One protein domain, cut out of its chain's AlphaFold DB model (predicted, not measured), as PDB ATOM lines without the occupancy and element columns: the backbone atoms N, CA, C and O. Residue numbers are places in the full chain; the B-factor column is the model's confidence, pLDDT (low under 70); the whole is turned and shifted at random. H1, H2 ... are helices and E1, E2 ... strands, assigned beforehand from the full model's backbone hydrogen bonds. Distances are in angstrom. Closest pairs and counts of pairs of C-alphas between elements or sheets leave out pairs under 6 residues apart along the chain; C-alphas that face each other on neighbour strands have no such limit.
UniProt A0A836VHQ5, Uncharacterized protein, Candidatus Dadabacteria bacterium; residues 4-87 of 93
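Overview. This is residues 4 to 87 of the 93 residues of an uncharacterized protein of Candidatus Dadabacteria bacterium (UniProt A0A836VHQ5). What shape does the model have? A small head of two short strand hairpins, E1 with E2 and E3 with E4, holds the short helix H1, and from this head one long straight helix, H2, sticks out as an arm with residues 60 to 87 free. What is it made of? The 84 printed residues have four named strands and two named helices, in the order E1 E2 H1 E3 E4 H2, the class is mixed, helices and strands, and each hairpin is an antiparallel sheet of two strands. How far does it reach? It is extended, with a radius of gyration of the C-alphas of 22.0 A and spans of 73 by 26 by 13 A, and the arm makes the length.

Arrangement. How are the strands paired? E1, residues 8 to 11, and E2, residues 20 to 23, form an antiparallel hairpin at 142 degrees, with N 9 and O 22 within hydrogen-bond range at 2.8 A. E3, residues 32 to 34, and E4, residues 40 to 42, form another at 173 degrees, with N 41 and O 33 within range at 2.8 A. The closest C-alphas of E2 and E3 are those of Ile 20 and Lys 34, 7.9 A apart. Where do the helices stand? H1, residues 24 to 29, and E1 have their closest C-alphas at Tyr 24 and Lys 8, 6.9 A apart. H2, residues 45 to 85, touches H1 with residues 48 to 52 alone, the closest C-alphas being those of Gln 48 and Ala 28, 5.9 A apart. H1 and H2 run opposite ways at a steep tilt of 47 degrees. What stays apart, and how are the helix backbones? H2 is apart from E1, E2 and E3; in H1 and H2 every O i to N i+4 pair is within hydrogen-bond range.

Along the chain. Where do the strands lie? E1 begins with C-alpha 8 at (-42.658, 12.793, -22.355) and measures 9.9 A from first to last C-alpha; E2 measures 9.7 A, E3 6.6 A and E4 6.1 A. Where do the helices lie? H1 measures 8.7 A. H2 measures 59.7 A, from C-alpha 45 at (-46.209, 31.379, -12.674) to C-alpha 85 at (-11.644, 21.047, -60.299).

Size, cuts and confidence. How large is it? The two C-alphas farthest apart are those of Gly 38 and Ala 87, at 73.2 A. Without the free residues, the body of 56 residues spans 34 by 21 by 13 A. Is anything cut, or any link long? The printed part has no cut; the link from E1 to E2 is short, and the other links are tight. Where is confidence low? The mean pLDDT of the printed part is 87.7, and Gly 16 is the one printed residue under 70.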
ATOM      1  N   LEU A   4     -39.437  19.879 -28.127       82.00
ATOM      2  CA  LEU A   4     -39.283  19.821 -26.669       82.00
ATOM      3  C   LEU A   4     -40.630  19.780 -25.943       82.00
ATOM      4  O   LEU A   4     -40.757  19.128 -24.913       82.00
ATOM      5  N   ALA A   5     -41.665  20.451 -26.453       83.38
ATOM      6  CA  ALA A   5     -42.970  20.461 -25.793       83.38
ATOM      7  C   ALA A   5     -43.655  19.087 -25.821       83.38
ATOM      8  O   ALA A   5     -44.493  18.816 -24.963       83.38
ATOM      9  N   LYS A   6     -43.295  18.222 -26.777       86.50
ATOM     10  CA  LYS A   6     -43.849  16.868 -26.924       86.50
ATOM     11  C   LYS A   6     -43.082  15.821 -26.116       86.50
ATOM     12  O   LYS A   6     -43.573  14.701 -25.971       86.50
ATOM     13  N   THR A   7     -41.896  16.154 -25.605       86.88
ATOM     14  CA  THR A   7     -41.075  15.223 -24.833       86.88
ATOM     15  C   THR A   7     -41.840  14.759 -23.599       86.88
ATOM     16  O   THR A   7     -42.270  15.566 -22.770       86.88
ATOM     17  N   LYS A   8     -42.031  13.440 -23.505       88.12
ATOM     18  CA  LYS A   8     -42.658  12.793 -22.355       88.12
ATOM     19  C   LYS A   8     -41.669  12.789 -21.199       88.12
ATOM     20  O   LYS A   8     -40.514  12.419 -21.376       88.12
ATOM     21  N   THR A   9     -42.147  13.178 -20.030       86.06
ATOM     22  CA  THR A   9     -41.393  13.161 -18.783       86.06
ATOM     23  C   THR A   9     -42.227  12.499 -17.700       86.06
ATOM     24  O   THR A   9     -43.457  12.614 -17.668       86.06
ATOM     25  N   GLU A  10     -41.543  11.798 -16.809       85.12
ATOM     26  CA  GLU A  10     -42.136  11.185 -15.631       85.12
ATOM     27  C   GLU A  10     -41.753  12.046 -14.425       85.12
ATOM     28  O   GLU A  10     -40.583  12.355 -14.213       85.12
ATOM     29  N   ILE A  11     -42.757  12.540 -13.700       82.38
ATOM     30  CA  ILE A  11     -42.558  13.320 -12.473       82.38
ATOM     31  C   ILE A  11     -43.011  12.457 -11.306       82.38
ATOM     32  O   ILE A  11     -44.102  11.884 -11.339       82.38
ATOM     33  N   SER A  12     -42.201  12.385 -10.255       78.06
ATOM     34  CA  SER A  12     -42.568  11.683  -9.027       78.06
ATOM     35  C   SER A  12     -43.894  12.207  -8.464       78.06
ATOM     36  O   SER A  12     -44.236  13.374  -8.614       78.06
ATOM     37  N   CYS A  13     -44.685  11.348  -7.821       76.69
ATOM     38  CA  CYS A  13     -45.910  11.789  -7.153       76.69
ATOM     39  C   CYS A  13     -45.559  12.492  -5.825       76.69
ATOM     40  O   CYS A  13     -44.824  11.900  -5.030       76.69
ATOM     41  N   PRO A  14     -46.128  13.673  -5.506       75.31
ATOM     42  CA  PRO A  14     -45.742  14.422  -4.309       75.31
ATOM     43  C   PRO A  14     -46.142  13.729  -2.998       75.31
ATOM     44  O   PRO A  14     -45.540  13.989  -1.965       75.31
ATOM     45  N   GLY A  15     -47.134  12.833  -3.030       72.62
ATOM     46  CA  GLY A  15     -47.579  12.052  -1.868       72.62
ATOM     47  C   GLY A  15     -47.098  10.599  -1.844       72.62
ATOM     48  O   GLY A  15     -47.660   9.796  -1.109       72.62
ATOM     49  N   GLY A  16     -46.115  10.228  -2.673       67.62
ATOM     50  CA  GLY A  16     -45.652   8.842  -2.785       67.62
ATOM     51  C   GLY A  16     -46.621   7.947  -3.578       67.62
ATOM     52  O   GLY A  16     -47.790   7.723  -3.236       67.62
ATOM     53  N   GLY A  17     -46.146   7.419  -4.703       70.06
ATOM     54  CA  GLY A  17     -46.942   6.575  -5.590       70.06
ATOM     55  C   GLY A  17     -46.448   6.614  -7.029       70.06
ATOM     56  O   GLY A  17     -45.338   7.063  -7.295       70.06
ATOM     57  N   LYS A  18     -47.299   6.147  -7.948       73.75
ATOM     58  CA  LYS A  18     -46.984   6.066  -9.377       73.75
ATOM     59  C   LYS A  18     -46.643   7.444  -9.946       73.75
ATOM     60  O   LYS A  18     -47.341   8.420  -9.669       73.75
ATOM     61  N   GLU A  19     -45.594   7.488 -10.755       82.31
ATOM     62  CA  GLU A  19     -45.147   8.695 -11.438       82.31
ATOM     63  C   GLU A  19     -46.231   9.251 -12.363       82.31
ATOM     64  O   GLU A  19     -47.001   8.520 -13.001       82.31
ATOM     65  N   ILE A  20     -46.300  10.577 -12.420       82.38
ATOM     66  CA  ILE A  20     -47.205  11.306 -13.290       82.38
ATOM     67  C   ILE A  20     -46.525  11.430 -14.650       82.38
ATOM     68  O   ILE A  20     -45.554  12.168 -14.813       82.38
ATOM     69  N   ARG A  21     -47.062  10.711 -15.636       84.25
ATOM     70  CA  ARG A  21     -46.662  10.862 -17.037       84.25
ATOM     71  C   ARG A  21     -47.229  12.162 -17.579       84.25
ATOM     72  O   ARG A  21     -48.445  12.327 -17.660       84.25
ATOM     73  N   THR A  22     -46.350  13.075 -17.957       85.94
ATOM     74  CA  THR A  22     -46.725  14.363 -18.537       85.94
ATOM     75  C   THR A  22     -45.745  14.750 -19.640       85.94
ATOM     76  O   THR A  22     -44.844  13.985 -19.983       85.94
ATOM     77  N   THR A  23     -45.941  15.910 -20.249       89.12
ATOM     78  CA  THR A  23     -45.019  16.471 -21.237       89.12
ATOM     79  C   THR A  23     -44.473  17.802 -20.745       89.12
ATOM     80  O   THR A  23     -45.112  18.481 -19.935       89.12
ATOM     81  N   TYR A  24     -43.319  18.234 -21.256       86.88
ATOM     82  CA  TYR A  24     -42.838  19.589 -20.965       86.88
ATOM     83  C   TYR A  24     -43.842  20.661 -21.415       86.88
ATOM     84  O   TYR A  24     -44.010  21.670 -20.733       86.88
ATOM     85  N   GLY A  25     -44.586  20.424 -22.500       85.69
ATOM     86  CA  GLY A  25     -45.669  21.306 -22.935       85.69
ATOM     87  C   GLY A  25     -46.821  21.400 -21.930       85.69
ATOM     88  O   GLY A  25     -47.349  22.491 -21.702       85.69
ATOM     89  N   ASP A  26     -47.189  20.290 -21.288       86.44
ATOM     90  CA  ASP A  26     -48.208  20.276 -20.235       86.44
ATOM     91  C   ASP A  26     -47.753  21.049 -18.992       86.44
ATOM     92  O   ASP A  26     -48.517  21.869 -18.477       86.44
ATOM     93  N   ILE A  27     -46.504  20.855 -18.553       87.38
ATOM     94  CA  ILE A  27     -45.905  21.599 -17.428       87.38
ATOM     95  C   ILE A  27     -45.828  23.092 -17.752       87.38
ATOM     96  O   ILE A  27     -46.068  23.939 -16.890       87.38
ATOM     97  N   ALA A  28     -45.520  23.428 -19.005       85.50
ATOM     98  CA  ALA A  28     -45.472  24.803 -19.462       85.50
ATOM     99  C   ALA A  28     -46.859  25.450 -19.517       85.50
ATOM    100  O   ALA A  28     -46.936  26.659 -19.376       85.50
ATOM    101  N   ARG A  29     -47.960  24.728 -19.750       86.38
ATOM    102  CA  ARG A  29     -49.277  25.350 -20.011       86.38
ATOM    103  C   ARG A  29     -50.241  25.295 -18.840       86.38
ATOM    104  O   ARG A  29     -50.986  26.248 -18.628       86.38
ATOM    105  N   ARG A  30     -50.261  24.184 -18.109       87.31
ATOM    106  CA  ARG A  30     -51.206  23.977 -17.009       87.31
ATOM    107  C   ARG A  30     -50.740  24.754 -15.786       87.31
ATOM    108  O   ARG A  30     -49.547  24.871 -15.556       87.31
ATOM    109  N   SER A  31     -51.659  25.263 -14.974       84.81
ATOM    110  CA  SER A  31     -51.327  25.895 -13.685       84.81
ATOM    111  C   SER A  31     -50.954  24.876 -12.605       84.81
ATOM    112  O   SER A  31     -50.347  25.226 -11.592       84.81
ATOM    113  N   SER A  32     -51.336  23.616 -12.806       85.00
ATOM    114  CA  SER A  32     -51.092  22.541 -11.862       85.00
ATOM    115  C   SER A  32     -51.093  21.163 -12.520       85.00
ATOM    116  O   SER A  32     -51.584  20.980 -13.639       85.00
ATOM    117  N   LEU A  33     -50.528  20.186 -11.813       86.31
ATOM    118  CA  LEU A  33     -50.469  18.788 -12.222       86.31
ATOM    119  C   LEU A  33     -50.967  17.903 -11.080       86.31
ATOM    120  O   LEU A  33     -50.395  17.903  -9.993       86.31
ATOM    121  N   LYS A  34     -52.033  17.144 -11.334       83.31
ATOM    122  CA  LYS A  34     -52.662  16.260 -10.348       83.31
ATOM    123  C   LYS A  34     -52.208  14.818 -10.541       83.31
ATOM    124  O   LYS A  34     -52.153  14.328 -11.668       83.31
ATOM    125  N   SER A  35     -51.911  14.142  -9.439       82.19
ATOM    126  CA  SER A  35     -51.666  12.705  -9.409       82.19
ATOM    127  C   SER A  35     -52.982  11.929  -9.374       82.19
ATOM    128  O   SER A  35     -54.034  12.462  -9.014       82.19
ATOM    129  N   SER A  36     -52.925  10.637  -9.693       75.69
ATOM    130  CA  SER A  36     -54.082   9.733  -9.618       75.69
ATOM    131  C   SER A  36     -54.655   9.579  -8.204       75.69
ATOM    132  O   SER A  36     -55.814   9.210  -8.057       75.69
ATOM    133  N   LYS A  37     -53.861   9.881  -7.169       76.88
ATOM    134  CA  LYS A  37     -54.272   9.869  -5.755       76.88
ATOM    135  C   LYS A  37     -54.807  11.224  -5.264       76.88
ATOM    136  O   LYS A  37     -55.113  11.360  -4.087       76.88
ATOM    137  N   GLY A  38     -54.896  12.231  -6.138       78.25
ATOM    138  CA  GLY A  38     -55.416  13.559  -5.799       78.25
ATOM    139  C   GLY A  38     -54.385  14.545  -5.236       78.25
ATOM    140  O   GLY A  38     -54.755  15.670  -4.915       78.25
ATOM    141  N   HIS A  39     -53.100  14.181  -5.155       82.00
ATOM    142  CA  HIS A  39     -52.043  15.129  -4.779       82.00
ATOM    143  C   HIS A  39     -51.699  16.046  -5.955       82.00
ATOM    144  O   HIS A  39     -51.617  15.586  -7.092       82.00
ATOM    145  N   GLU A  40     -51.465  17.330  -5.695       85.50
ATOM    146  CA  GLU A  40     -51.323  18.342  -6.741       85.50
ATOM    147  C   GLU A  40     -49.997  19.097  -6.637       85.50
ATOM    148  O   GLU A  40     -49.648  19.643  -5.591       85.50
ATOM    149  N   TYR A  41     -49.284  19.187  -7.757       83.94
ATOM    150  CA  TYR A  41     -48.263  20.203  -7.957       83.94
ATOM    151  C   TYR A  41     -48.937  21.495  -8.386       83.94
ATOM    152  O   TYR A  41     -49.514  21.556  -9.469       83.94
ATOM    153  N   LYS A  42     -48.834  22.542  -7.570       88.00
ATOM    154  CA  LYS A  42     -49.218  23.897  -7.969       88.00
ATOM    155  C   LYS A  42     -47.989  24.627  -8.486       88.00
ATOM    156  O   LYS A  42     -47.037  24.852  -7.739       88.00
ATOM    157  N   PHE A  43     -48.001  24.991  -9.761       89.56
ATOM    158  CA  PHE A  43     -46.853  25.637 -10.373       89.56
ATOM    159  C   PHE A  43     -46.840  27.135 -10.071       89.56
ATOM    160  O   PHE A  43     -47.871  27.811 -10.102       89.56
ATOM    161  N   LYS A  44     -45.651  27.672  -9.789       91.12
ATOM    162  CA  LYS A  44     -45.446  29.116  -9.673       91.12
ATOM    163  C   LYS A  44     -45.337  29.713 -11.074       91.12
ATOM    164  O   LYS A  44     -44.491  29.304 -11.868       91.12
ATOM    165  N   SER A  45     -46.158  30.720 -11.361       86.19
ATOM    166  CA  SER A  45     -46.209  31.379 -12.674       86.19
ATOM    167  C   SER A  45     -44.868  31.998 -13.095       86.19
ATOM    168  O   SER A  45     -44.530  31.975 -14.279       86.19
ATOM    169  N   ASN A  46     -44.082  32.508 -12.140       89.12
ATOM    170  CA  ASN A  46     -42.746  33.056 -12.397       89.12
ATOM    171  C   ASN A  46     -41.788  31.982 -12.935       89.12
ATOM    172  O   ASN A  46     -41.158  32.167 -13.976       89.12
ATOM    173  N   ASP A  47     -41.735  30.827 -12.271       91.00
ATOM    174  CA  ASP A  47     -40.856  29.725 -12.670       91.00
ATOM    175  C   ASP A  47     -41.309  29.113 -14.001       91.00
ATOM    176  O   ASP A  47     -40.483  28.859 -14.875       91.00
ATOM    177  N   GLN A  48     -42.623  28.997 -14.228       91.62
ATOM    178  CA  GLN A  48     -43.160  28.587 -15.531       91.62
ATOM    179  C   GLN A  48     -42.805  29.559 -16.654       91.62
ATOM    180  O   GLN A  48     -42.541  29.138 -17.778       91.62
ATOM    181  N   SER A  49     -42.789  30.862 -16.374       89.50
ATOM    182  CA  SER A  49     -42.415  31.865 -17.373       89.50
ATOM    183  C   SER A  49     -40.939  31.747 -17.751       89.50
ATOM    184  O   SER A  49     -40.609  31.812 -18.934       89.50
ATOM    185  N   LYS A  50     -40.055  31.503 -16.773       93.19
ATOM    186  CA  LYS A  50     -38.640  31.196 -17.034       93.19
ATOM    187  C   LYS A  50     -38.486  29.905 -17.836       93.19
ATOM    188  O   LYS A  50     -37.736  29.885 -18.804       93.19
ATOM    189  N   PHE A  51     -39.236  28.866 -17.477       90.38
ATOM    190  CA  PHE A  51     -39.224  27.586 -18.181       90.38
ATOM    191  C   PHE A  51     -39.622  27.726 -19.657       90.38
ATOM    192  O   PHE A  51     -38.879  27.279 -20.527       90.38
ATOM    193  N   ARG A  52     -40.730  28.426 -19.953       90.62
ATOM    194  CA  ARG A  52     -41.163  28.715 -21.334       90.62
ATOM    195  C   ARG A  52     -40.086  29.453 -22.123       90.62
ATOM    196  O   ARG A  52     -39.722  29.011 -23.201       90.62
ATOM    197  N   ARG A  53     -39.504  30.510 -21.544       92.38
ATOM    198  CA  ARG A  53     -38.415  31.266 -22.187       92.38
ATOM    199  C   ARG A  53     -37.202  30.390 -22.497       92.38
ATOM    200  O   ARG A  53     -36.602  30.546 -23.555       92.38
ATOM    201  N   SER A  54     -36.840  29.475 -21.598       93.12
ATOM    202  CA  SER A  54     -35.755  28.522 -21.847       93.12
ATOM    203  C   SER A  54     -36.091  27.562 -22.989       93.12
ATOM    204  O   SER A  54     -35.233  27.318 -23.831       93.12
ATOM    205  N   MET A  55     -37.329  27.059 -23.058       90.88
ATOM    206  CA  MET A  55     -37.779  26.229 -24.182       90.88
ATOM    207  C   MET A  55     -37.720  26.992 -25.509       90.88
ATOM    208  O   MET A  55     -37.164  26.480 -26.477       90.88
ATOM    209  N   ASP A  56     -38.230  28.225 -25.533       91.00
ATOM    210  CA  ASP A  56     -38.230  29.070 -26.729       91.00
ATOM    211  C   ASP A  56     -36.796  29.370 -27.189       91.00
ATOM    212  O   ASP A  56     -36.496  29.300 -28.382       91.00
ATOM    213  N   LYS A  57     -35.882  29.640 -26.244       93.88
ATOM    214  CA  LYS A  57     -34.460  29.861 -26.530       93.88
ATOM    215  C   LYS A  57     -33.802  28.631 -27.154       93.88
ATOM    216  O   LYS A  57     -33.048  28.780 -28.110       93.88
ATOM    217  N   ILE A  58     -34.076  27.437 -26.627       91.50
ATOM    218  CA  ILE A  58     -33.542  26.190 -27.193       91.50
ATOM    219  C   ILE A  58     -34.061  25.994 -28.621       91.50
ATOM    220  O   ILE A  58     -33.271  25.685 -29.505       91.50
ATOM    221  N   GLU A  59     -35.352  26.237 -28.865       90.38
ATOM    222  CA  GLU A  59     -35.930  26.122 -30.210       90.38
ATOM    223  C   GLU A  59     -35.274  27.094 -31.205       90.38
ATOM    224  O   GLU A  59     -34.995  26.718 -32.341       90.38
ATOM    225  N   HIS A  60     -35.002  28.334 -30.788       92.88
ATOM    226  CA  HIS A  60     -34.324  29.309 -31.647       92.88
ATOM    227  C   HIS A  60     -32.891  28.877 -31.965       92.88
ATOM    228  O   HIS A  60     -32.506  28.865 -33.131       92.88
ATOM    229  N   LEU A  61     -32.135  28.439 -30.953       94.50
ATOM    230  CA  LEU A  61     -30.763  27.962 -31.140       94.50
ATOM    231  C   LEU A  61     -30.688  26.740 -32.062       94.50
ATOM    232  O   LEU A  61     -29.767  26.652 -32.865       94.50
ATOM    233  N   GLN A  62     -31.650  25.817 -31.972       91.44
ATOM    234  CA  GLN A  62     -31.719  24.664 -32.872       91.44
ATOM    235  C   GLN A  62     -31.928  25.093 -34.328       91.44
ATOM    236  O   GLN A  62     -31.198  24.640 -35.203       91.44
ATOM    237  N   LYS A  63     -32.863  26.017 -34.582       92.81
ATOM    238  CA  LYS A  63     -33.124  26.530 -35.938       92.81
ATOM    239  C   LYS A  63     -31.933  27.282 -36.518       92.81
ATOM    240  O   LYS A  63     -31.624  27.129 -37.697       92.81
ATOM    241  N   ASP A  64     -31.286  28.112 -35.704       95.25
ATOM    242  CA  ASP A  64     -30.099  28.848 -36.131       95.25
ATOM    243  C   ASP A  64     -28.951  27.883 -36.443       95.25
ATOM    244  O   ASP A  64     -28.337  27.997 -37.500       95.25
ATOM    245  N   PHE A  65     -28.735  26.875 -35.592       94.94
ATOM    246  CA  PHE A  65     -27.738  25.834 -35.826       94.94
ATOM    247  C   PHE A  65     -27.998  25.053 -37.119       94.94
ATOM    248  O   PHE A  65     -27.080  24.892 -37.915       94.94
ATOM    249  N   GLU A  66     -29.228  24.589 -37.356       94.81
ATOM    250  CA  GLU A  66     -29.587  23.865 -38.586       94.81
ATOM    251  C   GLU A  66     -29.313  24.706 -39.836       94.81
ATOM    252  O   GLU A  66     -28.690  24.229 -40.786       94.81
ATOM    253  N   ARG A  67     -29.715  25.981 -39.811       95.56
ATOM    254  CA  ARG A  67     -29.487  26.916 -40.917       95.56
ATOM    255  C   ARG A  67     -28.000  27.157 -41.168       95.56
ATOM    256  O   ARG A  67     -27.568  27.179 -42.321       95.56
ATOM    257  N   ASP A  68     -27.230  27.379 -40.110       96.38
ATOM    258  CA  ASP A  68     -25.804  27.681 -40.225       96.38
ATOM    259  C   ASP A  68     -25.013  26.437 -40.658       96.38
ATOM    260  O   ASP A  68     -24.107  26.542 -41.484       96.38
ATOM    261  N   MET A  69     -25.416  25.247 -40.201       95.31
ATOM    262  CA  MET A  69     -24.870  23.969 -40.665       95.31
ATOM    263  C   MET A  69     -25.144  23.722 -42.148       95.31
ATOM    264  O   MET A  69     -24.233  23.312 -42.866       95.31
ATOM    265  N   GLU A  70     -26.363  23.984 -42.628       96.06
ATOM    266  CA  GLU A  70     -26.699  23.830 -44.050       96.06
ATOM    267  C   GLU A  70     -25.825  24.736 -44.930       96.06
ATOM    268  O   GLU A  70     -25.316  24.307 -45.966       96.06
ATOM    269  N   ARG A  71     -25.611  25.987 -44.501       96.62
ATOM    270  CA  ARG A  71     -24.722  26.931 -45.193       96.62
ATOM    271  C   ARG A  71     -23.278  26.445 -45.192       96.62
ATOM    272  O   ARG A  71     -22.686  26.330 -46.257       96.62
ATOM    273  N   ALA A  72     -22.754  26.064 -44.029       95.88
ATOM    274  CA  ALA A  72     -21.387  25.570 -43.909       95.88
ATOM    275  C   ALA A  72     -21.138  24.315 -44.766       95.88
ATOM    276  O   ALA A  72     -20.070  24.171 -45.354       95.88
ATOM    277  N   GLN A  73     -22.122  23.416 -44.872       94.62
ATOM    278  CA  GLN A  73     -22.032  22.242 -45.746       94.62
ATOM    279  C   GLN A  73     -21.982  22.616 -47.232       94.62
ATOM    280  O   GLN A  73     -21.212  22.005 -47.974       94.62
ATOM    281  N   LYS A  74     -22.771  23.608 -47.667       96.06
ATOM    282  CA  LYS A  74     -22.729  24.116 -49.049       96.06
ATOM    283  C   LYS A  74     -21.382  24.761 -49.357       96.06
ATOM    284  O   LYS A  74     -20.737  24.354 -50.318       96.06
ATOM    285  N   ASP A  75     -20.923  25.658 -48.488       95.69
ATOM    286  CA  ASP A  75     -19.638  26.346 -48.643       95.69
ATOM    287  C   ASP A  75     -18.475  25.341 -48.685       95.69
ATOM    288  O   ASP A  75     -17.572  25.441 -49.516       95.69
ATOM    289  N   PHE A  76     -18.518  24.319 -47.824       95.06
ATOM    290  CA  PHE A  76     -17.541  23.233 -47.832       95.06
ATOM    291  C   PHE A  76     -17.568  22.440 -49.142       95.06
ATOM    292  O   PHE A  76     -16.510  22.158 -49.706       95.06
ATOM    293  N   ALA A  77     -18.753  22.069 -49.632       94.62
ATOM    294  CA  ALA A  77     -18.887  21.316 -50.873       94.62
ATOM    295  C   ALA A  77     -18.360  22.114 -52.073       94.62
ATOM    296  O   ALA A  77     -17.616  21.565 -52.885       94.62
ATOM    297  N   GLU A  78     -18.683  23.406 -52.159       94.31
ATOM    298  CA  GLU A  78     -18.153  24.302 -53.191       94.31
ATOM    299  C   GLU A  78     -16.629  24.413 -53.107       94.31
ATOM    300  O   GLU A  78     -15.937  24.227 -54.110       94.31
ATOM    301  N   ALA A  79     -16.086  24.643 -51.909       93.81
ATOM    302  CA  ALA A  79     -14.644  24.708 -51.696       93.81
ATOM    303  C   ALA A  79     -13.948  23.398 -52.105       93.81
ATOM    304  O   ALA A  79     -12.941  23.429 -52.812       93.81
ATOM    305  N   TYR A  80     -14.503  22.248 -51.720       92.50
ATOM    306  CA  TYR A  80     -13.986  20.932 -52.091       92.50
ATOM    307  C   TYR A  80     -13.987  20.714 -53.610       92.50
ATOM    308  O   TYR A  80     -12.975  20.294 -54.175       92.50
ATOM    309  N   GLN A  81     -15.092  21.041 -54.287       91.19
ATOM    310  CA  GLN A  81     -15.181  20.932 -55.745       91.19
ATOM    311  C   GLN A  81     -14.195  21.866 -56.444       91.19
ATOM    312  O   GLN A  81     -13.560  21.456 -57.410       91.19
ATOM    313  N   ASN A  82     -13.997  23.081 -55.933       92.75
ATOM    314  CA  ASN A  82     -13.016  24.017 -56.479       92.75
ATOM    315  C   ASN A  82     -11.578  23.514 -56.313       92.75
ATOM    316  O   ASN A  82     -10.766  23.700 -57.218       92.75
ATOM    317  N   VAL A  83     -11.253  22.868 -55.190       91.25
ATOM    318  CA  VAL A  83      -9.926  22.270 -54.978       91.25
ATOM    319  C   VAL A  83      -9.664  21.160 -55.994       91.25
ATOM    320  O   VAL A  83      -8.597  21.137 -56.597       91.25
ATOM    321  N   ILE A  84     -10.629  20.265 -56.214       84.94
ATOM    322  CA  ILE A  84     -10.467  19.158 -57.169       84.94
ATOM    323  C   ILE A  84     -10.509  19.651 -58.616       84.94
ATOM    324  O   ILE A  84      -9.688  19.235 -59.427       84.94
ATOM    325  N   GLY A  85     -11.448  20.538 -58.944       84.31
ATOM    326  CA  GLY A  85     -11.644  21.047 -60.299       84.31
ATOM    327  C   GLY A  85     -10.467  21.874 -60.814       84.31
ATOM    328  O   GLY A  85     -10.205  21.862 -62.013       84.31
ATOM    329  N   ASN A  86      -9.735  22.541 -59.918       85.44
ATOM    330  CA  ASN A  86      -8.536  23.311 -60.258       85.44
ATOM    331  C   ASN A  86      -7.226  22.545 -60.008       85.44
ATOM    332  O   ASN A  86      -6.154  23.143 -60.090       85.44
ATOM    333  N   ALA A  87      -7.276  21.258 -59.658       83.31
ATOM    334  CA  ALA A  87      -6.066  20.486 -59.408       83.31
ATOM    335  C   ALA A  87      -5.353  20.132 -60.724       83.31
ATOM    336  O   ALA A  87      -5.960  19.583 -61.645       83.31
TER     337      ALA A  87